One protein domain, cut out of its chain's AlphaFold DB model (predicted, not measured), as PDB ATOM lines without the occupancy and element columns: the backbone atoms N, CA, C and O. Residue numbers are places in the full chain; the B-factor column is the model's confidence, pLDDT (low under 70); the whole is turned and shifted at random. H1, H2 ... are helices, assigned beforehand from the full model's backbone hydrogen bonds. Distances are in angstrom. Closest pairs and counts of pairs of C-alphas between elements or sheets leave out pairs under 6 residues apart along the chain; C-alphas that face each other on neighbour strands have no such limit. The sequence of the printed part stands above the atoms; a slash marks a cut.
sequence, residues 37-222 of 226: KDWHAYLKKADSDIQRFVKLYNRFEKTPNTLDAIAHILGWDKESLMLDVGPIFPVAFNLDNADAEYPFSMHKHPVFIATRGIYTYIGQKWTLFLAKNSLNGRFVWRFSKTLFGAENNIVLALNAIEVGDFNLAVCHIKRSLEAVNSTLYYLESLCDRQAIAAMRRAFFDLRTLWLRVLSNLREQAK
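This is residues 37 to 222 of the 226 residues of an uncharacterized protein of Verrucomicrobia bacterium GWF2_51_19 (UniProt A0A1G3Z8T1). Four long helices, H3 to H6, form an up-and-down bundle, each running against the one before; H1 crosses H3, and short H2 packs on H1. In the loop before H3, residues 94 to 101 stick out. The printed part has 186 residues, six named helices and no named strand: all helix, compact, radius of gyration of the C-alphas 17.1 A, spans 51 by 36 by 35 A.

H1, residues 37 to 59, touches H3, residues 110 to 132, at a steep tilt of 63 degrees; closest C-alphas Val 54 and Gly 117, 5.2 A. H4, residues 137 to 162, and H5, residues 166 to 188, form a hairpin; closest C-alphas Ala 150 and Ser 176, 4.1 A. Every O i to N i+4 pair is within hydrogen-bond range in H1, H2 (residues 66 to 73), H4 and H5; H3 has 18 of 19, H6 (residues 193 to 220) 22 of 24.

H1, 33.3 A long, begins at C-alpha 37 (-13.687, -62.854, -18.004); H6, 40.0 A, ends at C-alpha 220 (-47.403, -69.491, -31.512).

The printed part has no cut. The link H2 to H3 is long, 36 residues. Residues 78 and 83 to 104 have pLDDT under 70.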
ATOM      1  N   LYS A  37     -13.720 -62.849 -19.470       90.75
ATOM      2  CA  LYS A  37     -13.687 -62.854 -18.004       90.75
ATOM      3  C   LYS A  37     -15.051 -62.504 -17.404       90.75
ATOM      4  O   LYS A  37     -15.449 -63.126 -16.416       90.75
ATOM      5  N   ASP A  38     -15.759 -61.544 -17.994       87.81
ATOM      6  CA  ASP A  38     -17.097 -61.142 -17.550       87.81
ATOM      7  C   ASP A  38     -18.103 -62.271 -17.801       87.81
ATOM      8  O   ASP A  38     -18.842 -62.664 -16.894       87.81
ATOM      9  N   TRP A  39     -18.033 -62.904 -18.978       88.12
ATOM     10  CA  TRP A  39     -18.817 -64.102 -19.292       88.12
ATOM     11  C   TRP A  39     -18.527 -65.260 -18.338       88.12
ATOM     12  O   TRP A  39     -19.453 -65.921 -17.865       88.12
ATOM     13  N   HIS A  40     -17.264 -65.489 -17.984       90.44
ATOM     14  CA  HIS A  40     -16.900 -66.520 -17.019       90.44
ATOM     15  C   HIS A  40     -17.487 -66.234 -15.626       90.44
ATOM     16  O   HIS A  40     -18.059 -67.124 -14.988       90.44
ATOM     17  N   ALA A  41     -17.389 -64.987 -15.154       89.81
ATOM     18  CA  ALA A  41     -17.973 -64.572 -13.878       89.81
ATOM     19  C   ALA A  41     -19.503 -64.729 -13.871       89.81
ATOM     20  O   ALA A  41     -20.088 -65.172 -12.878       89.81
ATOM     21  N   TYR A  42     -20.150 -64.436 -14.994       88.69
ATOM     22  CA  TYR A  42     -21.583 -64.626 -15.175       88.69
ATOM     23  C   TYR A  42     -22.016 -66.076 -15.192       88.69
ATOM     24  O   TYR A  42     -22.973 -66.410 -14.501       88.69
ATOM     25  N   LEU A  43     -21.315 -66.947 -15.919       91.38
ATOM     26  CA  LEU A  43     -21.634 -68.374 -15.932       91.38
ATOM     27  C   LEU A  43     -21.509 -68.964 -14.525       91.38
ATOM     28  O   LEU A  43     -22.380 -69.708 -14.085       91.38
ATOM     29  N   LYS A  44     -20.508 -68.521 -13.754       92.62
ATOM     30  CA  LYS A  44     -20.385 -68.879 -12.336       92.62
ATOM     31  C   LYS A  44     -21.574 -68.393 -11.492       92.62
ATOM     32  O   LYS A  44     -22.007 -69.102 -10.580       92.62
ATOM     33  N   LYS A  45     -22.113 -67.200 -11.772       90.19
ATOM     34  CA  LYS A  45     -23.332 -66.689 -11.119       90.19
ATOM     35  C   LYS A  45     -24.562 -67.509 -11.528       90.19
ATOM     36  O   LYS A  45     -25.306 -67.928 -10.649       90.19
ATOM     37  N   ALA A  46     -24.711 -67.831 -12.812       90.25
ATOM     38  CA  ALA A  46     -25.789 -68.681 -13.318       90.25
ATOM     39  C   ALA A  46     -25.763 -70.085 -12.683       90.25
ATOM     40  O   ALA A  46     -26.795 -70.593 -12.241       90.25
ATOM     41  N   ASP A  47     -24.578 -70.682 -12.530       93.94
ATOM     42  CA  ASP A  47     -24.409 -71.940 -11.798       93.94
ATOM     43  C   ASP A  47     -24.829 -71.799 -10.330       93.94
ATOM     44  O   ASP A  47     -25.509 -72.672  -9.781       93.94
ATOM     45  N   SER A  48     -24.469 -70.687  -9.681       94.25
ATOM     46  CA  SER A  48     -24.901 -70.388  -8.311       94.25
ATOM     47  C   SER A  48     -26.427 -70.275  -8.199       94.25
ATOM     48  O   SER A  48     -26.998 -70.764  -7.219       94.25
ATOM     49  N   ASP A  49     -27.100 -69.696  -9.192       92.69
ATOM     50  CA  ASP A  49     -28.562 -69.590  -9.229       92.69
ATOM     51  C   ASP A  49     -29.227 -70.967  -9.379       92.69
ATOM     52  O   ASP A  49     -30.180 -71.281  -8.656       92.69
ATOM     53  N   ILE A  50     -28.660 -71.849 -10.209       96.31
ATOM     54  CA  ILE A  50     -29.083 -73.257 -10.299       96.31
ATOM     55  C   ILE A  50     -28.911 -73.954  -8.944       96.31
ATOM     56  O   ILE A  50     -29.831 -74.622  -8.465       96.31
ATOM     57  N   GLN A  51     -27.771 -73.777  -8.269       97.06
ATOM     58  CA  GLN A  51     -27.556 -74.376  -6.945       97.06
ATOM     59  C   GLN A  51     -28.508 -73.810  -5.884       97.06
ATOM     60  O   GLN A  51     -28.976 -74.548  -5.010       97.06
ATOM     61  N   ARG A  52     -28.829 -72.514  -5.952       96.62
ATOM     62  CA  ARG A  52     -29.834 -71.886  -5.087       96.62
ATOM     63  C   ARG A  52     -31.204 -72.524  -5.302       96.62
ATOM     64  O   ARG A  52     -31.849 -72.890  -4.317       96.62
ATOM     65  N   PHE A  53     -31.608 -72.733  -6.555       97.06
ATOM     66  CA  PHE A  53     -32.833 -73.459  -6.885       97.06
ATOM     67  C   PHE A  53     -32.814 -74.885  -6.314       97.06
ATOM     68  O   PHE A  53     -33.747 -75.270  -5.616       97.06
ATOM     69  N   VAL A  54     -31.735 -75.653  -6.516       97.44
ATOM     70  CA  VAL A  54     -31.608 -77.039  -6.010       97.44
ATOM     71  C   VAL A  54     -31.750 -77.112  -4.487       97.44
ATOM     72  O   VAL A  54     -32.383 -78.035  -3.963       97.44
ATOM     73  N   LYS A  55     -31.184 -76.147  -3.751       96.81
ATOM     74  CA  LYS A  55     -31.322 -76.068  -2.285       96.81
ATOM     75  C   LYS A  55     -32.776 -75.863  -1.866       96.81
ATOM     76  O   LYS A  55     -33.250 -76.552  -0.961       96.81
ATOM     77  N   LEU A  56     -33.489 -74.950  -2.527       95.94
ATOM     78  CA  LEU A  56     -34.916 -74.731  -2.276       95.94
ATOM     79  C   LEU A  56     -35.732 -75.970  -2.654       95.94
ATOM     80  O   LEU A  56     -36.547 -76.429  -1.859       95.94
ATOM     81  N   TYR A  57     -35.449 -76.576  -3.803       95.88
ATOM     82  CA  TYR A  57     -36.137 -77.774  -4.274       95.88
ATOM     83  C   TYR A  57     -36.004 -78.952  -3.296       95.88
ATOM     84  O   TYR A  57     -36.999 -79.585  -2.952       95.88
ATOM     85  N   ASN A  58     -34.809 -79.176  -2.736       93.50
ATOM     86  CA  ASN A  58     -34.616 -80.152  -1.656       93.50
ATOM     87  C   ASN A  58     -35.446 -79.824  -0.401       93.50
ATOM     88  O   ASN A  58     -35.966 -80.732   0.245       93.50
ATOM     89  N   ARG A  59     -35.573 -78.542  -0.037       93.12
ATOM     90  CA  ARG A  59     -36.324 -78.107   1.154       93.12
ATOM     91  C   ARG A  59     -37.835 -78.308   0.999       93.12
ATOM     92  O   ARG A  59     -38.494 -78.658   1.976       93.12
ATOM     93  N   PHE A  60     -38.368 -78.095  -0.202       89.69
ATOM     94  CA  PHE A  60     -39.806 -78.130  -0.493       89.69
ATOM     95  C   PHE A  60     -40.273 -79.422  -1.185       89.69
ATOM     96  O   PHE A  60     -41.406 -79.486  -1.644       89.69
ATOM     97  N   GLU A  61     -39.447 -80.475  -1.212       81.94
ATOM     98  CA  GLU A  61     -39.687 -81.734  -1.945       81.94
ATOM     99  C   GLU A  61     -41.072 -82.380  -1.697       81.94
ATOM    100  O   GLU A  61     -41.589 -83.131  -2.526       81.94
ATOM    101  N   LYS A  62     -41.668 -82.140  -0.523       84.00
ATOM    102  CA  LYS A  62     -42.954 -82.724  -0.105       84.00
ATOM    103  C   LYS A  62     -44.134 -81.753  -0.205       84.00
ATOM    104  O   LYS A  62     -45.256 -82.141   0.107       84.00
ATOM    105  N   THR A  63     -43.893 -80.507  -0.595       85.44
ATOM    106  CA  THR A  63     -44.917 -79.464  -0.652       85.44
ATOM    107  C   THR A  63     -45.664 -79.545  -1.985       85.44
ATOM    108  O   THR A  63     -45.008 -79.554  -3.025       85.44
ATOM    109  N   PRO A  64     -47.009 -79.575  -2.002       82.75
ATOM    110  CA  PRO A  64     -47.775 -79.454  -3.242       82.75
ATOM    111  C   PRO A  64     -47.402 -78.175  -4.005       82.75
ATOM    112  O   PRO A  64     -47.124 -77.153  -3.384       82.75
ATOM    113  N   ASN A  65     -47.422 -78.217  -5.340       83.56
ATOM    114  CA  ASN A  65     -47.052 -77.078  -6.196       83.56
ATOM    115  C   ASN A  65     -45.644 -76.530  -5.894       83.56
ATOM    116  O   ASN A  65     -45.431 -75.318  -5.839       83.56
ATOM    117  N   THR A  66     -44.677 -77.435  -5.700       88.88
ATOM    118  CA  THR A  66     -43.292 -77.113  -5.326       88.88
ATOM    119  C   THR A  66     -42.679 -76.032  -6.220       88.88
ATOM    120  O   THR A  66     -42.047 -75.106  -5.717       88.88
ATOM    121  N   LEU A  67     -42.892 -76.117  -7.537       90.69
ATOM    122  CA  LEU A  67     -42.342 -75.158  -8.500       90.69
ATOM    123  C   LEU A  67     -42.881 -73.739  -8.297       90.69
ATOM    124  O   LEU A  67     -42.102 -72.792  -8.299       90.69
ATOM    125  N   ASP A  68     -44.188 -73.599  -8.070       89.00
ATOM    126  CA  ASP A  68     -44.833 -72.294  -7.899       89.00
ATOM    127  C   ASP A  68     -44.418 -71.656  -6.555       89.00
ATOM    128  O   ASP A  68     -44.160 -70.456  -6.477       89.00
ATOM    129  N   ALA A  69     -44.254 -72.471  -5.505       89.38
ATOM    130  CA  ALA A  69     -43.730 -72.014  -4.218       89.38
ATOM    131  C   ALA A  69     -42.271 -71.530  -4.319       89.38
ATOM    132  O   ALA A  69     -41.906 -70.514  -3.726       89.38
ATOM    133  N   ILE A  70     -41.429 -72.241  -5.077       91.88
ATOM    134  CA  ILE A  70     -40.031 -71.848  -5.295       91.88
ATOM    135  C   ILE A  70     -39.947 -70.580  -6.144       91.88
ATOM    136  O   ILE A  70     -39.155 -69.703  -5.806       91.88
ATOM    137  N   ALA A  71     -40.771 -70.464  -7.188       88.88
ATOM    138  CA  ALA A  71     -40.855 -69.265  -8.017       88.88
ATOM    139  C   ALA A  71     -41.122 -68.023  -7.158       88.88
ATOM    140  O   ALA A  71     -40.328 -67.085  -7.176       88.88
ATOM    141  N   HIS A  72     -42.131 -68.085  -6.285       88.31
ATOM    142  CA  HIS A  72     -42.442 -66.997  -5.356       88.31
ATOM    143  C   HIS A  72     -41.256 -66.627  -4.442       88.31
ATOM    144  O   HIS A  72     -40.999 -65.452  -4.194       88.31
ATOM    145  N   ILE A  73     -40.502 -67.608  -3.929       88.62
ATOM    146  CA  ILE A  73     -39.326 -67.355  -3.068       88.62
ATOM    147  C   ILE A  73     -38.168 -66.722  -3.850       88.62
ATOM    148  O   ILE A  73     -37.404 -65.931  -3.295       88.62
ATOM    149  N   LEU A  74     -38.008 -67.098  -5.117       87.75
ATOM    150  CA  LEU A  74     -36.985 -66.548  -6.003       87.75
ATOM    151  C   LEU A  74     -37.388 -65.199  -6.612       87.75
ATOM    152  O   LEU A  74     -36.593 -64.622  -7.345       87.75
ATOM    153  N   GLY A  75     -38.578 -64.686  -6.282       85.75
ATOM    154  CA  GLY A  75     -39.107 -63.446  -6.849       85.75
ATOM    155  C   GLY A  75     -39.506 -63.585  -8.319       85.75
ATOM    156  O   GLY A  75     -39.621 -62.583  -9.013       85.75
ATOM    157  N   TRP A  76     -39.688 -64.815  -8.801       87.12
ATOM    158  CA  TRP A  76     -40.228 -65.088 -10.127       87.12
ATOM    159  C   TRP A  76     -41.743 -64.921 -10.076       87.12
ATOM    160  O   TRP A  76     -42.401 -65.446  -9.170       87.12
ATOM    161  N   ASP A  77     -42.305 -64.207 -11.045       76.44
ATOM    162  CA  ASP A  77     -43.753 -64.152 -11.187       76.44
ATOM    163  C   ASP A  77     -44.303 -65.529 -11.628       76.44
ATOM    164  O   ASP A  77     -43.573 -66.466 -11.976       76.44
ATOM    165  N   LYS A  78     -45.627 -65.692 -11.577       68.19
ATOM    166  CA  LYS A  78     -46.273 -66.964 -11.935       68.19
ATOM    167  C   LYS A  78     -46.095 -67.311 -13.422       68.19
ATOM    168  O   LYS A  78     -46.157 -68.486 -13.791       68.19
ATOM    169  N   GLU A  79     -45.877 -66.303 -14.255       73.81
ATOM    170  CA  GLU A  79     -45.731 -66.400 -15.707       73.81
ATOM    171  C   GLU A  79     -44.268 -66.625 -16.119       73.81
ATOM    172  O   GLU A  79     -44.003 -67.080 -17.217       73.81
ATOM    173  N   SER A  80     -43.311 -66.467 -15.209       74.12
ATOM    174  CA  SER A  80     -41.872 -66.624 -15.428       74.12
ATOM    175  C   SER A  80     -41.480 -68.074 -15.705       74.12
ATOM    176  O   SER A  80     -40.461 -68.367 -16.332       74.12
ATOM    177  N   LEU A  81     -42.288 -69.012 -15.199       75.50
ATOM    178  CA  LEU A  81     -42.197 -70.438 -15.524       75.50
ATOM    179  C   LEU A  81     -42.939 -70.797 -16.818       75.50
ATOM    180  O   LEU A  81     -43.004 -71.970 -17.195       75.50
ATOM    181  N   MET A  82     -43.494 -69.799 -17.493       73.56
ATOM    182  CA  MET A  82     -43.873 -69.853 -18.890       73.56
ATOM    183  C   MET A  82     -42.755 -69.201 -19.710       73.56
ATOM    184  O   MET A  82     -42.076 -68.289 -19.252       73.56
ATOM    185  N   LEU A  83     -42.516 -69.708 -20.917       68.88
ATOM    186  CA  LEU A  83     -41.723 -68.958 -21.888       68.88
ATOM    187  C   LEU A  83     -42.695 -68.011 -22.591       68.88
ATOM    188  O   LEU A  83     -43.557 -68.493 -23.330       68.88
ATOM    189  N   ASP A  84     -42.591 -66.707 -22.328       62.59
ATOM    190  CA  ASP A  84     -43.259 -65.702 -23.157       62.59
ATOM    191  C   ASP A  84     -42.420 -65.465 -24.412       62.59
ATOM    192  O   ASP A  84     -41.408 -64.765 -24.432       62.59
ATOM    193  N   VAL A  85     -42.819 -66.156 -25.467       54.69
ATOM    194  CA  VAL A  85     -42.149 -66.167 -26.759       54.69
ATOM    195  C   VAL A  85     -42.779 -65.086 -27.658       54.69
ATOM    196  O   VAL A  85     -43.484 -65.351 -28.620       54.69
ATOM    197  N   GLY A  86     -42.624 -63.811 -27.296       51.03
ATOM    198  CA  GLY A  86     -43.037 -62.682 -28.147       51.03
ATOM    199  C   GLY A  86     -42.306 -62.661 -29.508       51.03
ATOM    200  O   GLY A  86     -41.369 -63.432 -29.709       51.03
ATOM    201  N   PRO A  87     -42.698 -61.787 -30.468       40.16
ATOM    202  CA  PRO A  87     -42.203 -61.810 -31.860       40.16
ATOM    203  C   PRO A  87     -40.678 -61.686 -32.018       40.16
ATOM    204  O   PRO A  87     -40.137 -62.003 -33.071       40.16
ATOM    205  N   ILE A  88     -40.007 -61.261 -30.963       45.62
ATOM    206  CA  ILE A  88     -38.600 -61.438 -30.616       45.62
ATOM    207  C   ILE A  88     -38.691 -61.566 -29.091       45.62
ATOM    208  O   ILE A  88     -39.453 -60.772 -28.533       45.62
ATOM    209  N   PHE A  89     -38.039 -62.533 -28.423       43.97
ATOM    210  CA  PHE A  89     -38.005 -62.607 -26.945       43.97
ATOM    211  C   PHE A  89     -37.960 -61.190 -26.376       43.97
ATOM    212  O   PHE A  89     -36.959 -60.502 -26.603       43.97
ATOM    213  N   PRO A  90     -39.056 -60.680 -25.788       37.84
ATOM    214  CA  PRO A  90     -39.108 -59.270 -25.515       37.84
ATOM    215  C   PRO A  90     -38.029 -58.978 -24.487       37.84
ATOM    216  O   PRO A  90     -37.779 -59.751 -23.563       37.84
ATOM    217  N   VAL A  91     -37.404 -57.836 -24.718       38.28
ATOM    218  CA  VAL A  91     -36.508 -57.005 -23.911       38.28
ATOM    219  C   VAL A  91     -37.055 -56.750 -22.479       38.28
ATOM    220  O   VAL A  91     -36.872 -55.689 -21.907       38.28
ATOM    221  N   ALA A  92     -37.782 -57.687 -21.870       37.69
ATOM    222  CA  ALA A  92     -38.631 -57.440 -20.715       37.69
ATOM    223  C   ALA A  92     -38.826 -58.681 -19.824       37.69
ATOM    224  O   ALA A  92     -39.930 -58.956 -19.370       37.69
ATOM    225  N   PHE A  93     -37.744 -59.370 -19.443       42.12
ATOM    226  CA  PHE A  93     -37.658 -59.747 -18.026       42.12
ATOM    227  C   PHE A  93     -37.357 -58.447 -17.271       42.12
ATOM    228  O   PHE A  93     -36.196 -58.103 -17.109       42.12
ATOM    229  N   ASN A  94     -38.406 -57.676 -16.952       40.19
ATOM    230  CA  ASN A  94     -38.402 -56.459 -16.126       40.19
ATOM    231  C   ASN A  94     -37.038 -55.725 -16.040       40.19
ATOM    232  O   ASN A  94     -36.312 -55.862 -15.055       40.19
ATOM    233  N   LEU A  95     -36.710 -54.916 -17.058       42.69
ATOM    234  CA  LEU A  95     -35.585 -53.963 -17.012       42.69
ATOM    235  C   LEU A  95     -35.770 -52.866 -15.941       42.69
ATOM    236  O   LEU A  95     -34.855 -52.083 -15.707       42.69
ATOM    237  N   ASP A  96     -36.924 -52.830 -15.267       42.66
ATOM    238  CA  ASP A  96     -37.187 -51.944 -14.130       42.66
ATOM    239  C   ASP A  96     -36.553 -52.448 -12.818       42.66
ATOM    240  O   ASP A  96     -36.488 -51.713 -11.832       42.66
ATOM    241  N   ASN A  97     -36.032 -53.681 -12.794       42.44
ATOM    242  CA  ASN A  97     -35.102 -54.107 -11.753       42.44
ATOM    243  C   ASN A  97     -33.692 -53.657 -12.146       42.44
ATOM    244  O   ASN A  97     -33.300 -53.785 -13.299       42.44
ATOM    245  N   ALA A  98     -32.910 -53.179 -11.180       41.75
ATOM    246  CA  ALA A  98     -31.553 -52.633 -11.309       41.75
ATOM    247  C   ALA A  98     -30.469 -53.567 -11.928       41.75
ATOM    248  O   ALA A  98     -29.279 -53.324 -11.760       41.75
ATOM    249  N   ASP A  99     -30.858 -54.618 -12.650       46.25
ATOM    250  CA  ASP A  99     -30.029 -55.621 -13.323       46.25
ATOM    251  C   ASP A  99     -29.782 -55.310 -14.819       46.25
ATOM    252  O   ASP A  99     -29.390 -56.200 -15.578       46.25
ATOM    253  N   ALA A 100     -29.911 -54.046 -15.247       51.00
ATOM    254  CA  ALA A 100     -29.408 -53.556 -16.545       51.00
ATOM    255  C   ALA A 100     -27.877 -53.748 -16.728       51.00
ATOM    256  O   ALA A 100     -27.320 -53.424 -17.771       51.00
ATOM    257  N   GLU A 101     -27.196 -54.289 -15.712       58.91
ATOM    258  CA  GLU A 101     -25.775 -54.642 -15.674       58.91
ATOM    259  C   GLU A 101     -25.423 -55.897 -16.507       58.91
ATOM    260  O   GLU A 101     -24.246 -56.182 -16.719       58.91
ATOM    261  N   TYR A 102     -26.401 -56.676 -16.989       62.31
ATOM    262  CA  TYR A 102     -26.136 -57.971 -17.632       62.31
ATOM    263  C   TYR A 102     -26.778 -58.105 -19.022       62.31
ATOM    264  O   TYR A 102     -27.971 -57.833 -19.158       62.31
ATOM    265  N   PRO A 103     -26.060 -58.654 -20.022       68.69
ATOM    266  CA  PRO A 103     -26.643 -59.077 -21.281       68.69
ATOM    267  C   PRO A 103     -27.756 -60.094 -21.037       68.69
ATOM    268  O   PRO A 103     -27.652 -60.979 -20.174       68.69
ATOM    269  N   PHE A 104     -28.820 -59.987 -21.828       69.75
ATOM    270  CA  PHE A 104     -29.863 -60.997 -21.835       69.75
ATOM    271  C   PHE A 104     -29.278 -62.334 -22.308       69.75
ATOM    272  O   PHE A 104     -28.631 -62.410 -23.350       69.75
ATOM    273  N   SER A 105     -29.506 -63.397 -21.537       78.50
ATOM    274  CA  SER A 105     -29.221 -64.760 -21.979       78.50
ATOM    275  C   SER A 105     -30.168 -65.745 -21.308       78.50
ATOM    276  O   SER A 105     -30.623 -65.528 -20.177       78.50
ATOM    277  N   MET A 106     -30.391 -66.878 -21.971       82.50
ATOM    278  CA  MET A 106     -31.255 -67.938 -21.461       82.50
ATOM    279  C   MET A 106     -30.811 -68.521 -20.117       82.50
ATOM    280  O   MET A 106     -31.630 -69.064 -19.381       82.50
ATOM    281  N   HIS A 107     -29.540 -68.362 -19.741       85.44
ATOM    282  CA  HIS A 107     -28.999 -68.870 -18.479       85.44
ATOM    283  C   HIS A 107     -29.687 -68.271 -17.245       85.44
ATOM    284  O   HIS A 107     -29.740 -68.918 -16.200       85.44
ATOM    285  N   LYS A 108     -30.240 -67.058 -17.371       83.19
ATOM    286  CA  LYS A 108     -31.015 -66.393 -16.315       83.19
ATOM    287  C   LYS A 108     -32.505 -66.714 -16.356       83.19
ATOM    288  O   LYS A 108     -33.223 -66.386 -15.414       83.19
ATOM    289  N   HIS A 109     -32.980 -67.350 -17.424       86.38
ATOM    290  CA  HIS A 109     -34.398 -67.615 -17.577       86.38
ATOM    291  C   HIS A 109     -34.867 -68.624 -16.511       86.38
ATOM    292  O   HIS A 109     -34.296 -69.715 -16.405       86.38
ATOM    293  N   PRO A 110     -35.943 -68.344 -15.757       90.75
ATOM    294  CA  PRO A 110     -36.449 -69.229 -14.706       90.75
ATOM    295  C   PRO A 110     -36.722 -70.664 -15.168       90.75
ATOM    296  O   PRO A 110     -36.336 -71.613 -14.490       90.75
ATOM    297  N   VAL A 111     -37.299 -70.848 -16.362       91.44
ATOM    298  CA  VAL A 111     -37.466 -72.178 -16.992       91.44
ATOM    299  C   VAL A 111     -36.135 -72.922 -17.179       91.44
ATOM    300  O   VAL A 111     -36.075 -74.130 -16.922       91.44
ATOM    301  N   PHE A 112     -35.063 -72.236 -17.590       92.62
ATOM    302  CA  PHE A 112     -33.736 -72.842 -17.735       92.62
ATOM    303  C   PHE A 112     -33.168 -73.241 -16.369       92.62
ATOM    304  O   PHE A 112     -32.804 -74.403 -16.174       92.62
ATOM    305  N   ILE A 113     -33.178 -72.312 -15.405       94.12
ATOM    306  CA  ILE A 113     -32.678 -72.535 -14.040       94.12
ATOM    307  C   ILE A 113     -33.425 -73.697 -13.376       94.12
ATOM    308  O   ILE A 113     -32.797 -74.623 -12.858       94.12
ATOM    309  N   ALA A 114     -34.759 -73.684 -13.429       95.06
ATOM    310  CA  ALA A 114     -35.595 -74.740 -12.871       95.06
ATOM    311  C   ALA A 114     -35.300 -76.088 -13.535       95.06
ATOM    312  O   ALA A 114     -35.139 -77.094 -12.847       95.06
ATOM    313  N   THR A 115     -35.157 -76.124 -14.861       96.00
ATOM    314  CA  THR A 115     -34.878 -77.377 -15.570       96.00
ATOM    315  C   THR A 115     -33.523 -77.962 -15.190       96.00
ATOM    316  O   THR A 115     -33.455 -79.122 -14.773       96.00
ATOM    317  N   ARG A 116     -32.453 -77.162 -15.271       97.25
ATOM    318  CA  ARG A 116     -31.102 -77.588 -14.872       97.25
ATOM    319  C   ARG A 116     -31.057 -77.988 -13.401       97.25
ATOM    320  O   ARG A 116     -30.418 -78.979 -13.045       97.25
ATOM    321  N   GLY A 117     -31.785 -77.265 -12.554       97.12
ATOM    322  CA  GLY A 117     -31.916 -77.562 -11.137       97.12
ATOM    323  C   GLY A 117     -32.574 -78.915 -10.871       97.12
ATOM    324  O   GLY A 117     -32.027 -79.723 -10.121       97.12
ATOM    325  N   ILE A 118     -33.704 -79.220 -11.515       97.06
ATOM    326  CA  ILE A 118     -34.393 -80.499 -11.296       97.06
ATOM    327  C   ILE A 118     -33.568 -81.678 -11.844       97.06
ATOM    328  O   ILE A 118     -33.453 -82.697 -11.160       97.06
ATOM    329  N   TYR A 119     -32.926 -81.553 -13.013       97.81
ATOM    330  CA  TYR A 119     -32.020 -82.599 -13.516       97.81
ATOM    331  C   TYR A 119     -30.818 -82.820 -12.586       97.81
ATOM    332  O   TYR A 119     -30.491 -83.967 -12.270       97.81
ATOM    333  N   THR A 120     -30.221 -81.743 -12.066       97.44
ATOM    334  CA  THR A 120     -29.145 -81.818 -11.062       97.44
ATOM    335  C   THR A 120     -29.614 -82.548  -9.804       97.44
ATOM    336  O   THR A 120     -28.939 -83.455  -9.316       97.44
ATOM    337  N   TYR A 121     -30.800 -82.200  -9.304       97.12
ATOM    338  CA  TYR A 121     -31.415 -82.853  -8.154       97.12
ATOM    339  C   TYR A 121     -31.637 -84.356  -8.393       97.12
ATOM    340  O   TYR A 121     -31.267 -85.177  -7.550       97.12
ATOM    341  N   ILE A 122     -32.183 -84.740  -9.552       96.94
ATOM    342  CA  ILE A 122     -32.375 -86.151  -9.922       96.94
ATOM    343  C   ILE A 122     -31.027 -86.876  -9.960       96.94
ATOM    344  O   ILE A 122     -30.907 -87.949  -9.372       96.94
ATOM    345  N   GLY A 123     -30.001 -86.283 -10.577       96.38
ATOM    346  CA  GLY A 123     -28.651 -86.850 -10.633       96.38
ATOM    347  C   GLY A 123     -28.033 -87.071  -9.247       96.38
ATOM    348  O   GLY A 123     -27.454 -88.129  -8.985       96.38
ATOM    349  N   GLN A 124     -28.219 -86.125  -8.321       95.75
ATOM    350  CA  GLN A 124     -27.780 -86.261  -6.927       95.75
ATOM    351  C   GLN A 124     -28.494 -87.419  -6.218       95.75
ATOM    352  O   GLN A 124     -27.844 -88.264  -5.600       95.75
ATOM    353  N   LYS A 125     -29.827 -87.504  -6.329       95.00
ATOM    354  CA  LYS A 125     -30.604 -88.601  -5.721       95.00
ATOM    355  C   LYS A 125     -30.261 -89.953  -6.343       95.00
ATOM    356  O   LYS A 125     -30.153 -90.936  -5.615       95.00
ATOM    357  N   TRP A 126     -30.027 -89.993  -7.652       95.81
ATOM    358  CA  TRP A 126     -29.594 -91.194  -8.360       95.81
ATOM    359  C   TRP A 126     -28.221 -91.673  -7.885       95.81
ATOM    360  O   TRP A 126     -28.043 -92.850  -7.585       95.81
ATOM    361  N   THR A 127     -27.274 -90.751  -7.708       95.19
ATOM    362  CA  THR A 127     -25.942 -91.056  -7.164       95.19
ATOM    363  C   THR A 127     -26.034 -91.645  -5.755       95.19
ATOM    364  O   THR A 127     -25.438 -92.683  -5.470       95.19
ATOM    365  N   LEU A 128     -26.838 -91.030  -4.878       94.06
ATOM    366  CA  LEU A 128     -27.072 -91.534  -3.519       94.06
ATOM    367  C   LEU A 128     -27.764 -92.902  -3.507       94.06
ATOM    368  O   LEU A 128     -27.475 -93.729  -2.642       94.06
ATOM    369  N   PHE A 129     -28.673 -93.143  -4.452       94.69
ATOM    370  CA  PHE A 129     -29.338 -94.430  -4.617       94.69
ATOM    371  C   PHE A 129     -28.336 -95.525  -5.001       94.69
ATOM    372  O   PHE A 129     -28.302 -96.571  -4.351       94.69
ATOM    373  N   LEU A 130     -27.493 -95.271  -6.006       94.50
ATOM    374  CA  LEU A 130     -26.471 -96.211  -6.480       94.50
ATOM    375  C   LEU A 130     -25.396 -96.507  -5.430       94.50
ATOM    376  O   LEU A 130     -24.902 -97.626  -5.364       94.50
ATOM    377  N   ALA A 131     -25.063 -95.542  -4.571       93.75
ATOM    378  CA  ALA A 131     -24.117 -95.766  -3.477       93.75
ATOM    379  C   ALA A 131     -24.607 -96.814  -2.457       93.75
ATOM    380  O   ALA A 131     -23.799 -97.426  -1.765       93.75
ATOM    381  N   LYS A 132     -25.927 -97.019  -2.356       92.31
ATOM    382  CA  LYS A 132     -26.556 -97.968  -1.421       92.31
ATOM    383  C   LYS A 132     -27.041 -99.252  -2.091       92.31
ATOM    384  O   LYS A 132     -27.318-100.225  -1.397       92.31
ATOM    385  N   ASN A 133     -27.169 -99.253  -3.416       90.44
ATOM    386  CA  ASN A 133     -27.794-100.330  -4.174       90.44
ATOM    387  C   ASN A 133     -26.897-100.757  -5.336       90.44
ATOM    388  O   ASN A 133     -26.547 -99.949  -6.192       90.44
ATOM    389  N   SER A 134     -26.592-102.051  -5.418       89.25
ATOM    390  CA  SER A 134     -25.895-102.612  -6.577       89.25
ATOM    391  C   SER A 134     -26.889-102.946  -7.683       89.25
ATOM    392  O   SER A 134     -27.726-103.834  -7.536       89.25
ATOM    393  N   LEU A 135     -26.784-102.239  -8.807       92.50
ATOM    394  CA  LEU A 135     -27.564-102.499 -10.013       92.50
ATOM    395  C   LEU A 135     -26.679-103.043 -11.131       92.50
ATOM    396  O   LEU A 135     -25.476-102.797 -11.186       92.50
ATOM    397  N   ASN A 136     -27.299-103.738 -12.082       94.56
ATOM    398  CA  ASN A 136     -26.617-104.162 -13.298       94.56
ATOM    399  C   ASN A 136     -26.112-102.938 -14.093       94.56
ATOM    400  O   ASN A 136     -26.879-102.012 -14.366       94.56
ATOM    401  N   GLY A 137     -24.853-102.952 -14.544       96.25
ATOM    402  CA  GLY A 137     -24.256-101.830 -15.282       96.25
ATOM    403  C   GLY A 137     -25.018-101.421 -16.551       96.25
ATOM    404  O   GLY A 137     -25.111-100.236 -16.865       96.25
ATOM    405  N   ARG A 138     -25.659-102.370 -17.249       97.12
ATOM    406  CA  ARG A 138     -26.521-102.086 -18.410       97.12
ATOM    407  C   ARG A 138     -27.763-101.293 -18.018       97.12
ATOM    408  O   ARG A 138     -28.208-100.454 -18.797       97.12
ATOM    409  N   PHE A 139     -28.322-101.565 -16.839       96.00
ATOM    410  CA  PHE A 139     -29.449-100.809 -16.303       96.00
ATOM    411  C   PHE A 139     -29.026 -99.372 -16.003       96.00
ATOM    412  O   PHE A 139     -29.652 -98.438 -16.499       96.00
ATOM    413  N   VAL A 140     -27.923 -99.207 -15.265       96.12
ATOM    414  CA  VAL A 140     -27.378 -97.888 -14.907       96.12
ATOM    415  C   VAL A 140     -27.097 -97.063 -16.160       96.12
ATOM    416  O   VAL A 140     -27.543 -95.924 -16.258       96.12
ATOM    417  N   TRP A 141     -26.441 -97.658 -17.158       97.12
ATOM    418  CA  TRP A 141     -26.182 -97.001 -18.437       97.12
ATOM    419  C   TRP A 141     -27.468 -96.583 -19.158       97.12
ATOM    420  O   TRP A 141     -27.563 -95.452 -19.629       97.12
ATOM    421  N   ARG A 142     -28.464 -97.475 -19.252       96.94
ATOM    422  CA  ARG A 142     -29.734 -97.177 -19.934       96.94
ATOM    423  C   ARG A 142     -30.488 -96.038 -19.257       96.94
ATOM    424  O   ARG A 142     -30.910 -95.129 -19.964       96.94
ATOM    425  N   PHE A 143     -30.588 -96.067 -17.928       96.44
ATOM    426  CA  PHE A 143     -31.205 -94.998 -17.144       96.44
ATOM    427  C   PHE A 143     -30.487 -93.660 -17.364       96.44
ATOM    428  O   PHE A 143     -31.115 -92.669 -17.729       96.44
ATOM    429  N   SER A 144     -29.159 -93.634 -17.216       96.25
ATOM    430  CA  SER A 144     -28.376 -92.406 -17.394       96.25
ATOM    431  C   SER A 144     -28.458 -91.870 -18.825       96.25
ATOM    432  O   SER A 144     -28.578 -90.663 -19.027       96.25
ATOM    433  N   LYS A 145     -28.455 -92.753 -19.834       97.56
ATOM    434  CA  LYS A 145     -28.580 -92.370 -21.245       97.56
ATOM    435  C   LYS A 145     -29.943 -91.748 -21.550       97.56
ATOM    436  O   LYS A 145     -29.999 -90.766 -22.288       97.56
ATOM    437  N   THR A 146     -31.035 -92.305 -21.023       97.00
ATOM    438  CA  THR A 146     -32.378 -91.746 -21.258       97.00
ATOM    439  C   THR A 146     -32.566 -90.427 -20.517       97.00
ATOM    440  O   THR A 146     -33.125 -89.499 -21.097       97.00
ATOM    441  N   LEU A 147     -32.022 -90.308 -19.299       97.25
ATOM    442  CA  LEU A 147     -32.020 -89.063 -18.530       97.25
ATOM    443  C   LEU A 147     -31.289 -87.938 -19.279       97.25
ATOM    444  O   LEU A 147     -31.854 -86.870 -19.496       97.25
ATOM    445  N   PHE A 148     -30.067 -88.208 -19.741       97.31
ATOM    446  CA  PHE A 148     -29.278 -87.265 -20.537       97.31
ATOM    447  C   PHE A 148     -29.963 -86.905 -21.860       97.31
ATOM    448  O   PHE A 148     -30.003 -85.742 -22.255       97.31
ATOM    449  N   GLY A 149     -30.551 -87.893 -22.542       97.56
ATOM    450  CA  GLY A 149     -31.313 -87.658 -23.766       97.56
ATOM    451  C   GLY A 149     -32.517 -86.739 -23.548       97.56
ATOM    452  O   GLY A 149     -32.810 -85.909 -24.412       97.56
ATOM    453  N   ALA A 150     -33.193 -86.852 -22.402       97.62
ATOM    454  CA  ALA A 150     -34.289 -85.966 -22.040       97.62
ATOM    455  C   ALA A 150     -33.804 -84.523 -21.849       97.62
ATOM    456  O   ALA A 150     -34.383 -83.602 -22.428       97.62
ATOM    457  N   GLU A 151     -32.720 -84.334 -21.101       97.75
ATOM    458  CA  GLU A 151     -32.153 -83.014 -20.835       97.75
ATOM    459  C   GLU A 151     -31.611 -82.341 -22.102       97.75
ATOM    460  O   GLU A 151     -31.947 -81.194 -22.386       97.75
ATOM    461  N   ASN A 152     -30.853 -83.067 -22.925       97.81
ATOM    462  CA  ASN A 152     -30.307 -82.522 -24.168       97.81
ATOM    463  C   ASN A 152     -31.388 -82.046 -25.129       97.81
ATOM    464  O   ASN A 152     -31.232 -81.009 -25.765       97.81
ATOM    465  N   ASN A 153     -32.488 -82.793 -25.251       98.25
ATOM    466  CA  ASN A 153     -33.589 -82.350 -26.097       98.25
ATOM    467  C   ASN A 153     -34.213 -81.056 -25.570       98.25
ATOM    468  O   ASN A 153     -34.606 -80.226 -26.374       98.25
ATOM    469  N   ILE A 154     -34.249 -80.830 -24.255       96.62
ATOM    470  CA  ILE A 154     -34.661 -79.524 -23.739       96.62
ATOM    471  C   ILE A 154     -33.687 -78.423 -24.149       96.62
ATOM    472  O   ILE A 154     -34.131 -77.393 -24.639       96.62
ATOM    473  N   VAL A 155     -32.380 -78.626 -23.982       94.69
ATOM    474  CA  VAL A 155     -31.382 -77.612 -24.366       94.69
ATOM    475  C   VAL A 155     -31.517 -77.254 -25.850       94.69
ATOM    476  O   VAL A 155     -31.549 -76.079 -26.202       94.69
ATOM    477  N   LEU A 156     -31.701 -78.255 -26.715       96.38
ATOM    478  CA  LEU A 156     -31.961 -78.035 -28.141       96.38
ATOM    479  C   LEU A 156     -33.285 -77.306 -28.396       96.38
ATOM    480  O   LEU A 156     -33.344 -76.456 -29.280       96.38
ATOM    481  N   ALA A 157     -34.333 -77.601 -27.621       94.69
ATOM    482  CA  ALA A 157     -35.586 -76.864 -27.708       94.69
ATOM    483  C   ALA A 157     -35.398 -75.391 -27.342       94.69
ATOM    484  O   ALA A 157     -35.959 -74.538 -28.016       94.69
ATOM    485  N   LEU A 158     -34.607 -75.086 -26.313       91.25
ATOM    486  CA  LEU A 158     -34.350 -73.708 -25.902       91.25
ATOM    487  C   LEU A 158     -33.581 -72.923 -26.962       91.25
ATOM    488  O   LEU A 158     -33.994 -71.820 -27.293       91.25
ATOM    489  N   ASN A 159     -32.568 -73.529 -27.578       90.56
ATOM    490  CA  ASN A 159     -31.877 -72.910 -28.710       90.56
ATOM    491  C   ASN A 159     -32.829 -72.669 -29.894       90.56
ATOM    492  O   ASN A 159     -32.799 -71.610 -30.511       90.56
ATOM    493  N   ALA A 160     -33.705 -73.635 -30.205       91.31
ATOM    494  CA  ALA A 160     -34.711 -73.480 -31.258       91.31
ATOM    495  C   ALA A 160     -35.698 -72.339 -30.950       91.31
ATOM    496  O   ALA A 160     -36.113 -71.610 -31.846       91.31
ATOM    497  N   ILE A 161     -36.041 -72.166 -29.675       88.25
ATOM    498  CA  ILE A 161     -36.884 -71.081 -29.179       88.25
ATOM    499  C   ILE A 161     -36.182 -69.721 -29.337       88.25
ATOM    500  O   ILE A 161     -36.814 -68.788 -29.825       88.25
ATOM    501  N   GLU A 162     -34.891 -69.610 -29.001       83.50
ATOM    502  CA  GLU A 162     -34.110 -68.368 -29.162       83.50
ATOM    503  C   GLU A 162     -34.024 -67.902 -30.623       83.50
ATOM    504  O   GLU A 162     -34.092 -66.704 -30.890       83.50
ATOM    505  N   VAL A 163     -33.932 -68.835 -31.577       86.56
ATOM    506  CA  VAL A 163     -33.926 -68.515 -33.020       86.56
ATOM    507  C   VAL A 163     -35.330 -68.393 -33.632       86.56
ATOM    508  O   VAL A 163     -35.455 -68.145 -34.830       86.56
ATOM    509  N   GLY A 164     -36.392 -68.568 -32.836       84.19
ATOM    510  CA  GLY A 164     -37.787 -68.432 -33.269       84.19
ATOM    511  C   GLY A 164     -38.373 -69.631 -34.031       84.19
ATOM    512  O   GLY A 164     -39.470 -69.527 -34.582       84.19
ATOM    513  N   ASP A 165     -37.698 -70.786 -34.062       89.50
ATOM    514  CA  ASP A 165     -38.232 -72.015 -34.666       89.50
ATOM    515  C   ASP A 165     -39.084 -72.806 -33.659       89.50
ATOM    516  O   ASP A 165     -38.683 -73.820 -33.071       89.50
ATOM    517  N   PHE A 166     -40.313 -72.330 -33.460       89.69
ATOM    518  CA  PHE A 166     -41.248 -72.920 -32.501       89.69
ATOM    519  C   PHE A 166     -41.671 -74.351 -32.864       89.69
ATOM    520  O   PHE A 166     -41.951 -75.157 -31.973       89.69
ATOM    521  N   ASN A 167     -41.691 -74.714 -34.151       91.81
ATOM    522  CA  ASN A 167     -42.035 -76.075 -34.571       91.81
ATOM    523  C   ASN A 167     -40.921 -77.064 -34.214       91.81
ATOM    524  O   ASN A 167     -41.198 -78.141 -33.670       91.81
ATOM    525  N   LEU A 168     -39.666 -76.688 -34.462       94.06
ATOM    526  CA  LEU A 168     -38.513 -77.479 -34.050       94.06
ATOM    527  C   LEU A 168     -38.439 -77.603 -32.522       94.06
ATOM    528  O   LEU A 168     -38.240 -78.707 -32.001       94.06
ATOM    529  N   ALA A 169     -38.699 -76.512 -31.799       94.25
ATOM    530  CA  ALA A 169     -38.786 -76.524 -30.343       94.25
ATOM    531  C   ALA A 169     -39.844 -77.511 -29.825       94.25
ATOM    532  O   ALA A 169     -39.559 -78.344 -28.959       94.25
ATOM    533  N   VAL A 170     -41.053 -77.488 -30.401       94.62
ATOM    534  CA  VAL A 170     -42.137 -78.432 -30.079       94.62
ATOM    535  C   VAL A 170     -41.697 -79.884 -30.299       94.62
ATOM    536  O   VAL A 170     -41.999 -80.750 -29.469       94.62
ATOM    537  N   CYS A 171     -40.985 -80.171 -31.389       96.81
ATOM    538  CA  CYS A 171     -40.451 -81.505 -31.668       96.81
ATOM    539  C   CYS A 171     -39.448 -81.954 -30.600       96.81
ATOM    540  O   CYS A 171     -39.568 -83.062 -30.069       96.81
ATOM    541  N   HIS A 172     -38.499 -81.094 -30.238       98.06
ATOM    542  CA  HIS A 172     -37.520 -81.396 -29.199       98.06
ATOM    543  C   HIS A 172     -38.160 -81.594 -27.819       98.06
ATOM    544  O   HIS A 172     -37.853 -82.577 -27.142       98.06
ATOM    545  N   ILE A 173     -39.133 -80.765 -27.430       97.06
ATOM    546  CA  ILE A 173     -39.852 -80.944 -26.157       97.06
ATOM    547  C   ILE A 173     -40.595 -82.283 -26.131       97.06
ATOM    548  O   ILE A 173     -40.518 -83.008 -25.138       97.06
ATOM    549  N   LYS A 174     -41.267 -82.675 -27.223       97.38
ATOM    550  CA  LYS A 174     -41.927 -83.993 -27.309       97.38
ATOM    551  C   LYS A 174     -40.933 -85.141 -27.116       97.38
ATOM    552  O   LYS A 174     -41.209 -86.046 -26.329       97.38
ATOM    553  N   ARG A 175     -39.770 -85.076 -27.774       98.19
ATOM    554  CA  ARG A 175     -38.694 -86.074 -27.626       98.19
ATOM    555  C   ARG A 175     -38.148 -86.118 -26.201       98.19
ATOM    556  O   ARG A 175     -37.866 -87.198 -25.687       98.19
ATOM    557  N   SER A 176     -38.031 -84.965 -25.542       98.00
ATOM    558  CA  SER A 176     -37.648 -84.905 -24.132       98.00
ATOM    559  C   SER A 176     -38.679 -85.592 -23.234       98.00
ATOM    560  O   SER A 176     -38.321 -86.463 -22.446       98.00
ATOM    561  N   LEU A 177     -39.968 -85.278 -23.394       97.50
ATOM    562  CA  LEU A 177     -41.047 -85.878 -22.600       97.50
ATOM    563  C   LEU A 177     -41.148 -87.400 -22.804       97.50
ATOM    564  O   LEU A 177     -41.406 -88.137 -21.851       97.50
ATOM    565  N   GLU A 178     -40.899 -87.890 -24.019       97.62
ATOM    566  CA  GLU A 178     -40.785 -89.323 -24.309       97.62
ATOM    567  C   GLU A 178     -39.594 -89.972 -23.583       97.62
ATOM    568  O   GLU A 178     -39.726 -91.038 -22.967       97.62
ATOM    569  N   ALA A 179     -38.436 -89.312 -23.580       97.56
ATOM    570  CA  ALA A 179     -37.265 -89.772 -22.840       97.56
ATOM    571  C   ALA A 179     -37.487 -89.731 -21.314       97.56
ATOM    572  O   ALA A 179     -37.048 -90.645 -20.609       97.56
ATOM    573  N   VAL A 180     -38.238 -88.751 -20.793       97.00
ATOM    574  CA  VAL A 180     -38.679 -88.728 -19.387       97.00
ATOM    575  C   VAL A 180     -39.581 -89.922 -19.080       97.00
ATOM    576  O   VAL A 180     -39.358 -90.598 -18.078       97.00
ATOM    577  N   ASN A 181     -40.552 -90.241 -19.946       95.94
ATOM    578  CA  ASN A 181     -41.395 -91.434 -19.784       95.94
ATOM    579  C   ASN A 181     -40.560 -92.717 -19.737       95.94
ATOM    580  O   ASN A 181     -40.771 -93.565 -18.871       95.94
ATOM    581  N   SER A 182     -39.578 -92.834 -20.631       96.00
ATOM    582  CA  SER A 182     -38.653 -93.973 -20.658       96.00
ATOM    583  C   SER A 182     -37.828 -94.063 -19.372       96.00
ATOM    584  O   SER A 182     -37.652 -95.141 -18.813       96.00
ATOM    585  N   THR A 183     -37.351 -92.925 -18.866       95.94
ATOM    586  CA  THR A 183     -36.564 -92.866 -17.625       95.94
ATOM    587  C   THR A 183     -37.413 -93.225 -16.402       95.94
ATOM    588  O   THR A 183     -36.960 -93.980 -15.543       95.94
ATOM    589  N   LEU A 184     -38.667 -92.762 -16.357       95.38
ATOM    590  CA  LEU A 184     -39.654 -93.156 -15.348       95.38
ATOM    591  C   LEU A 184     -39.947 -94.657 -15.392       95.38
ATOM    592  O   LEU A 184     -40.013 -95.279 -14.341       95.38
ATOM    593  N   TYR A 185     -40.069 -95.255 -16.578       95.44
ATOM    594  CA  TYR A 185     -40.253 -96.701 -16.710       95.44
ATOM    595  C   TYR A 185     -39.106 -97.485 -16.052       95.44
ATOM    596  O   TYR A 185     -39.357 -98.403 -15.270       95.44
ATOM    597  N   TYR A 186     -37.850 -97.090 -16.296       94.19
ATOM    598  CA  TYR A 186     -36.711 -97.686 -15.594       94.19
ATOM    599  C   TYR A 186     -36.805 -97.450 -14.085       94.19
ATOM    600  O   TYR A 186     -36.663 -98.396 -13.313       94.19
ATOM    601  N   LEU A 187     -37.102 -96.223 -13.652       94.69
ATOM    602  CA  LEU A 187     -37.233 -95.894 -12.232       94.69
ATOM    603  C   LEU A 187     -38.280 -96.774 -11.525       94.69
ATOM    604  O   LEU A 187     -38.020 -97.293 -10.445       94.69
ATOM    605  N   GLU A 188     -39.438 -96.984 -12.152       93.75
ATOM    606  CA  GLU A 188     -40.562 -97.763 -11.620       93.75
ATOM    607  C   GLU A 188     -40.303 -99.277 -11.571       93.75
ATOM    608  O   GLU A 188     -41.033-100.004 -10.894       93.75
ATOM    609  N   SER A 189     -39.264 -99.762 -12.254       93.00
ATOM    610  CA  SER A 189     -38.825-101.161 -12.163       93.00
ATOM    611  C   SER A 189     -37.971-101.456 -10.921       93.00
ATOM    612  O   SER A 189     -37.689-102.617 -10.629       93.00
ATOM    613  N   LEU A 190     -37.564-100.423 -10.173       93.06
ATOM    614  CA  LEU A 190     -36.789-100.568  -8.942       93.06
ATOM    615  C   LEU A 190     -37.695-100.925  -7.751       93.06
ATOM    616  O   LEU A 190     -38.792-100.386  -7.594       93.06
ATOM    617  N   CYS A 191     -37.211-101.810  -6.875       84.69
ATOM    618  CA  CYS A 191     -37.984-102.306  -5.731       84.69
ATOM    619  C   CYS A 191     -38.134-101.278  -4.596       84.69
ATOM    620  O   CYS A 191     -39.167-101.249  -3.928       84.69
ATOM    621  N   ASP A 192     -37.131-100.425  -4.368       87.69
ATOM    622  CA  ASP A 192     -37.135 -99.455  -3.266       87.69
ATOM    623  C   ASP A 192     -37.977 -98.217  -3.611       87.69
ATOM    624  O   ASP A 192     -37.484 -97.170  -4.044       87.69
ATOM    625  N   ARG A 193     -39.291 -98.359  -3.409       87.94
ATOM    626  CA  ARG A 193     -40.297 -97.324  -3.678       87.94
ATOM    627  C   ARG A 193     -40.058 -96.037  -2.898       87.94
ATOM    628  O   ARG A 193     -40.369 -94.959  -3.405       87.94
ATOM    629  N   GLN A 194     -39.511 -96.133  -1.691       84.88
ATOM    630  CA  GLN A 194     -39.288 -94.970  -0.841       84.88
ATOM    631  C   GLN A 194     -38.087 -94.158  -1.326       84.88
ATOM    632  O   GLN A 194     -38.187 -92.929  -1.411       84.88
ATOM    633  N   ALA A 195     -36.997 -94.821  -1.716       84.00
ATOM    634  CA  ALA A 195     -35.822 -94.136  -2.240       84.00
ATOM    635  C   ALA A 195     -36.067 -93.497  -3.617       84.00
ATOM    636  O   ALA A 195     -35.534 -92.420  -3.893       84.00
ATOM    637  N   ILE A 196     -36.912 -94.099  -4.465       92.62
ATOM    638  CA  ILE A 196     -37.220 -93.535  -5.791       92.62
ATOM    639  C   ILE A 196     -38.326 -92.475  -5.780       92.62
ATOM    640  O   ILE A 196     -38.445 -91.717  -6.743       92.62
ATOM    641  N   ALA A 197     -39.131 -92.384  -4.714       92.94
ATOM    642  CA  ALA A 197     -40.284 -91.480  -4.658       92.94
ATOM    643  C   ALA A 197     -39.902 -90.011  -4.906       92.94
ATOM    644  O   ALA A 197     -40.647 -89.278  -5.559       92.94
ATOM    645  N   ALA A 198     -38.733 -89.605  -4.407       92.75
ATOM    646  CA  ALA A 198     -38.156 -88.276  -4.590       92.75
ATOM    647  C   ALA A 198     -37.864 -87.965  -6.066       92.75
ATOM    648  O   ALA A 198     -38.292 -86.938  -6.590       92.75
ATOM    649  N   MET A 199     -37.174 -88.881  -6.752       94.94
ATOM    650  CA  MET A 199     -36.867 -88.755  -8.180       94.94
ATOM    651  C   MET A 199     -38.140 -88.797  -9.024       94.94
ATOM    652  O   MET A 199     -38.287 -88.028  -9.968       94.94
ATOM    653  N   ARG A 200     -39.095 -89.654  -8.654       95.12
ATOM    654  CA  ARG A 200     -40.379 -89.766  -9.346       95.12
ATOM    655  C   ARG A 200     -41.150 -88.446  -9.330       95.12
ATOM    656  O   ARG A 200     -41.622 -88.018 -10.379       95.12
ATOM    657  N   ARG A 201     -41.262 -87.796  -8.163       94.25
ATOM    658  CA  ARG A 201     -41.876 -86.460  -8.047       94.25
ATOM    659  C   ARG A 201     -41.168 -85.444  -8.943       94.25
ATOM    660  O   ARG A 201     -41.828 -84.777  -9.728       94.25
ATOM    661  N   ALA A 202     -39.837 -85.426  -8.915       95.31
ATOM    662  CA  ALA A 202     -39.039 -84.536  -9.753       95.31
ATOM    663  C   ALA A 202     -39.276 -84.724 -11.260       95.31
ATOM    664  O   ALA A 202     -39.386 -83.745 -11.996       95.31
ATOM    665  N   PHE A 203     -39.442 -85.961 -11.735       96.00
ATOM    666  CA  PHE A 203     -39.828 -86.199 -13.128       96.00
ATOM    667  C   PHE A 203     -41.238 -85.691 -13.455       96.00
ATOM    668  O   PHE A 203     -41.460 -85.200 -14.562       96.00
ATOM    669  N   PHE A 204     -42.195 -85.791 -12.530       94.44
ATOM    670  CA  PHE A 204     -43.529 -85.216 -12.733       94.44
ATOM    671  C   PHE A 204     -43.505 -83.686 -12.761       94.44
ATOM    672  O   PHE A 204     -44.190 -83.090 -13.594       94.44
ATOM    673  N   ASP A 205     -42.673 -83.058 -11.934       94.25
ATOM    674  CA  ASP A 205     -42.469 -81.609 -11.963       94.25
ATOM    675  C   ASP A 205     -41.826 -81.164 -13.281       94.25
ATOM    676  O   ASP A 205     -42.333 -80.241 -13.918       94.25
ATOM    677  N   LEU A 206     -40.792 -81.869 -13.763       95.31
ATOM    678  CA  LEU A 206     -40.202 -81.621 -15.089       95.31
ATOM    679  C   LEU A 206     -41.249 -81.716 -16.199       95.31
ATOM    680  O   LEU A 206     -41.330 -80.837 -17.055       95.31
ATOM    681  N   ARG A 207     -42.076 -82.765 -16.187       95.06
ATOM    682  CA  ARG A 207     -43.160 -82.907 -17.168       95.06
ATOM    683  C   ARG A 207     -44.142 -81.753 -17.078       95.06
ATOM    684  O   ARG A 207     -44.532 -81.227 -18.110       95.06
ATOM    685  N   THR A 208     -44.537 -81.369 -15.872       92.56
ATOM    686  CA  THR A 208     -45.489 -80.277 -15.652       92.56
ATOM    687  C   THR A 208     -44.935 -78.958 -16.180       92.56
ATOM    688  O   THR A 208     -45.621 -78.283 -16.944       92.56
ATOM    689  N   LEU A 209     -43.682 -78.633 -15.853       93.38
ATOM    690  CA  LEU A 209     -42.979 -77.452 -16.356       93.38
ATOM    691  C   LEU A 209     -42.981 -77.415 -17.890       93.38
ATOM    692  O   LEU A 209     -43.445 -76.453 -18.499       93.38
ATOM    693  N   TRP A 210     -42.530 -78.496 -18.526       94.50
ATOM    694  CA  TRP A 210     -42.391 -78.534 -19.982       94.50
ATOM    695  C   TRP A 210     -43.714 -78.676 -20.729       94.50
ATOM    696  O   TRP A 210     -43.806 -78.237 -21.872       94.50
ATOM    697  N   LEU A 211     -44.761 -79.219 -20.103       93.00
ATOM    698  CA  LEU A 211     -46.115 -79.198 -20.660       93.00
ATOM    699  C   LEU A 211     -46.725 -77.791 -20.632       93.00
ATOM    700  O   LEU A 211     -47.388 -77.427 -21.603       93.00
ATOM    701  N   ARG A 212     -46.471 -76.994 -19.579       89.69
ATOM    702  CA  ARG A 212     -46.873 -75.574 -19.528       89.69
ATOM    703  C   ARG A 212     -46.216 -74.797 -20.675       89.69
ATOM    704  O   ARG A 212     -46.913 -74.182 -21.474       89.69
ATOM    705  N   VAL A 213     -44.897 -74.937 -20.830       90.38
ATOM    706  CA  VAL A 213     -44.128 -74.318 -21.927       90.38
ATOM    707  C   VAL A 213     -44.608 -74.782 -23.309       90.38
ATOM    708  O   VAL A 213     -44.818 -73.972 -24.210       90.38
ATOM    709  N   LEU A 214     -44.822 -76.090 -23.487       91.12
ATOM    710  CA  LEU A 214     -45.279 -76.666 -24.752       91.12
ATOM    711  C   LEU A 214     -46.651 -76.139 -25.182       91.12
ATOM    712  O   LEU A 214     -46.892 -75.998 -26.382       91.12
ATOM    713  N   SER A 215     -47.554 -75.899 -24.225       87.19
ATOM    714  CA  SER A 215     -48.881 -75.348 -24.507       87.19
ATOM    715  C   SER A 215     -48.766 -73.984 -25.184       87.19
ATOM    716  O   SER A 215     -49.330 -73.795 -26.260       87.19
ATOM    717  N   ASN A 216     -47.941 -73.096 -24.625       83.38
ATOM    718  CA  ASN A 216     -47.738 -71.745 -25.147       83.38
ATOM    719  C   ASN A 216     -47.056 -71.765 -26.521       83.38
ATOM    720  O   ASN A 216     -47.522 -71.129 -27.464       83.38
ATOM    721  N   LEU A 217     -46.010 -72.581 -26.688       85.56
ATOM    722  CA  LEU A 217     -45.303 -72.700 -27.971       85.56
ATOM    723  C   LEU A 217     -46.212 -73.177 -29.106       85.56
ATOM    724  O   LEU A 217     -46.064 -72.751 -30.248       85.56
ATOM    725  N   ARG A 218     -47.174 -74.060 -28.814       85.38
ATOM    726  CA  ARG A 218     -48.128 -74.541 -29.822       85.38
ATOM    727  C   ARG A 218     -49.071 -73.456 -30.308       85.38
ATOM    728  O   ARG A 218     -49.485 -73.519 -31.459       85.38
ATOM    729  N   GLU A 219     -49.444 -72.507 -29.458       82.50
ATOM    730  CA  GLU A 219     -50.283 -71.384 -29.876       82.50
ATOM    731  C   GLU A 219     -49.545 -70.492 -30.865       82.50
ATOM    732  O   GLU A 219     -50.128 -70.064 -31.858       82.50
ATOM    733  N   GLN A 220     -48.246 -70.313 -30.656       75.75
ATOM    734  CA  GLN A 220     -47.403 -69.491 -31.512       75.75
ATOM    735  C   GLN A 220     -46.938 -70.189 -32.787       75.75
ATOM    736  O   GLN A 220     -46.733 -69.541 -33.809       75.75
ATOM    737  N   ALA A 221     -46.815 -71.515 -32.748       76.31
ATOM    738  CA  ALA A 221     -46.514 -72.334 -33.914       76.31
ATOM    739  C   ALA A 221     -47.698 -72.455 -34.892       76.31
ATOM    740  O   ALA A 221     -47.517 -72.929 -36.017       76.31
ATOM    741  N   LYS A 222     -48.918 -72.058 -34.489       78.44
ATOM    742  CA  LYS A 222     -50.068 -72.037 -35.401       78.44
ATOM    743  C   LYS A 222     -49.786 -71.054 -36.543       78.44
ATOM    744  O   LYS A 222     -49.335 -69.938 -36.281       78.44
TER     745      LYS A 222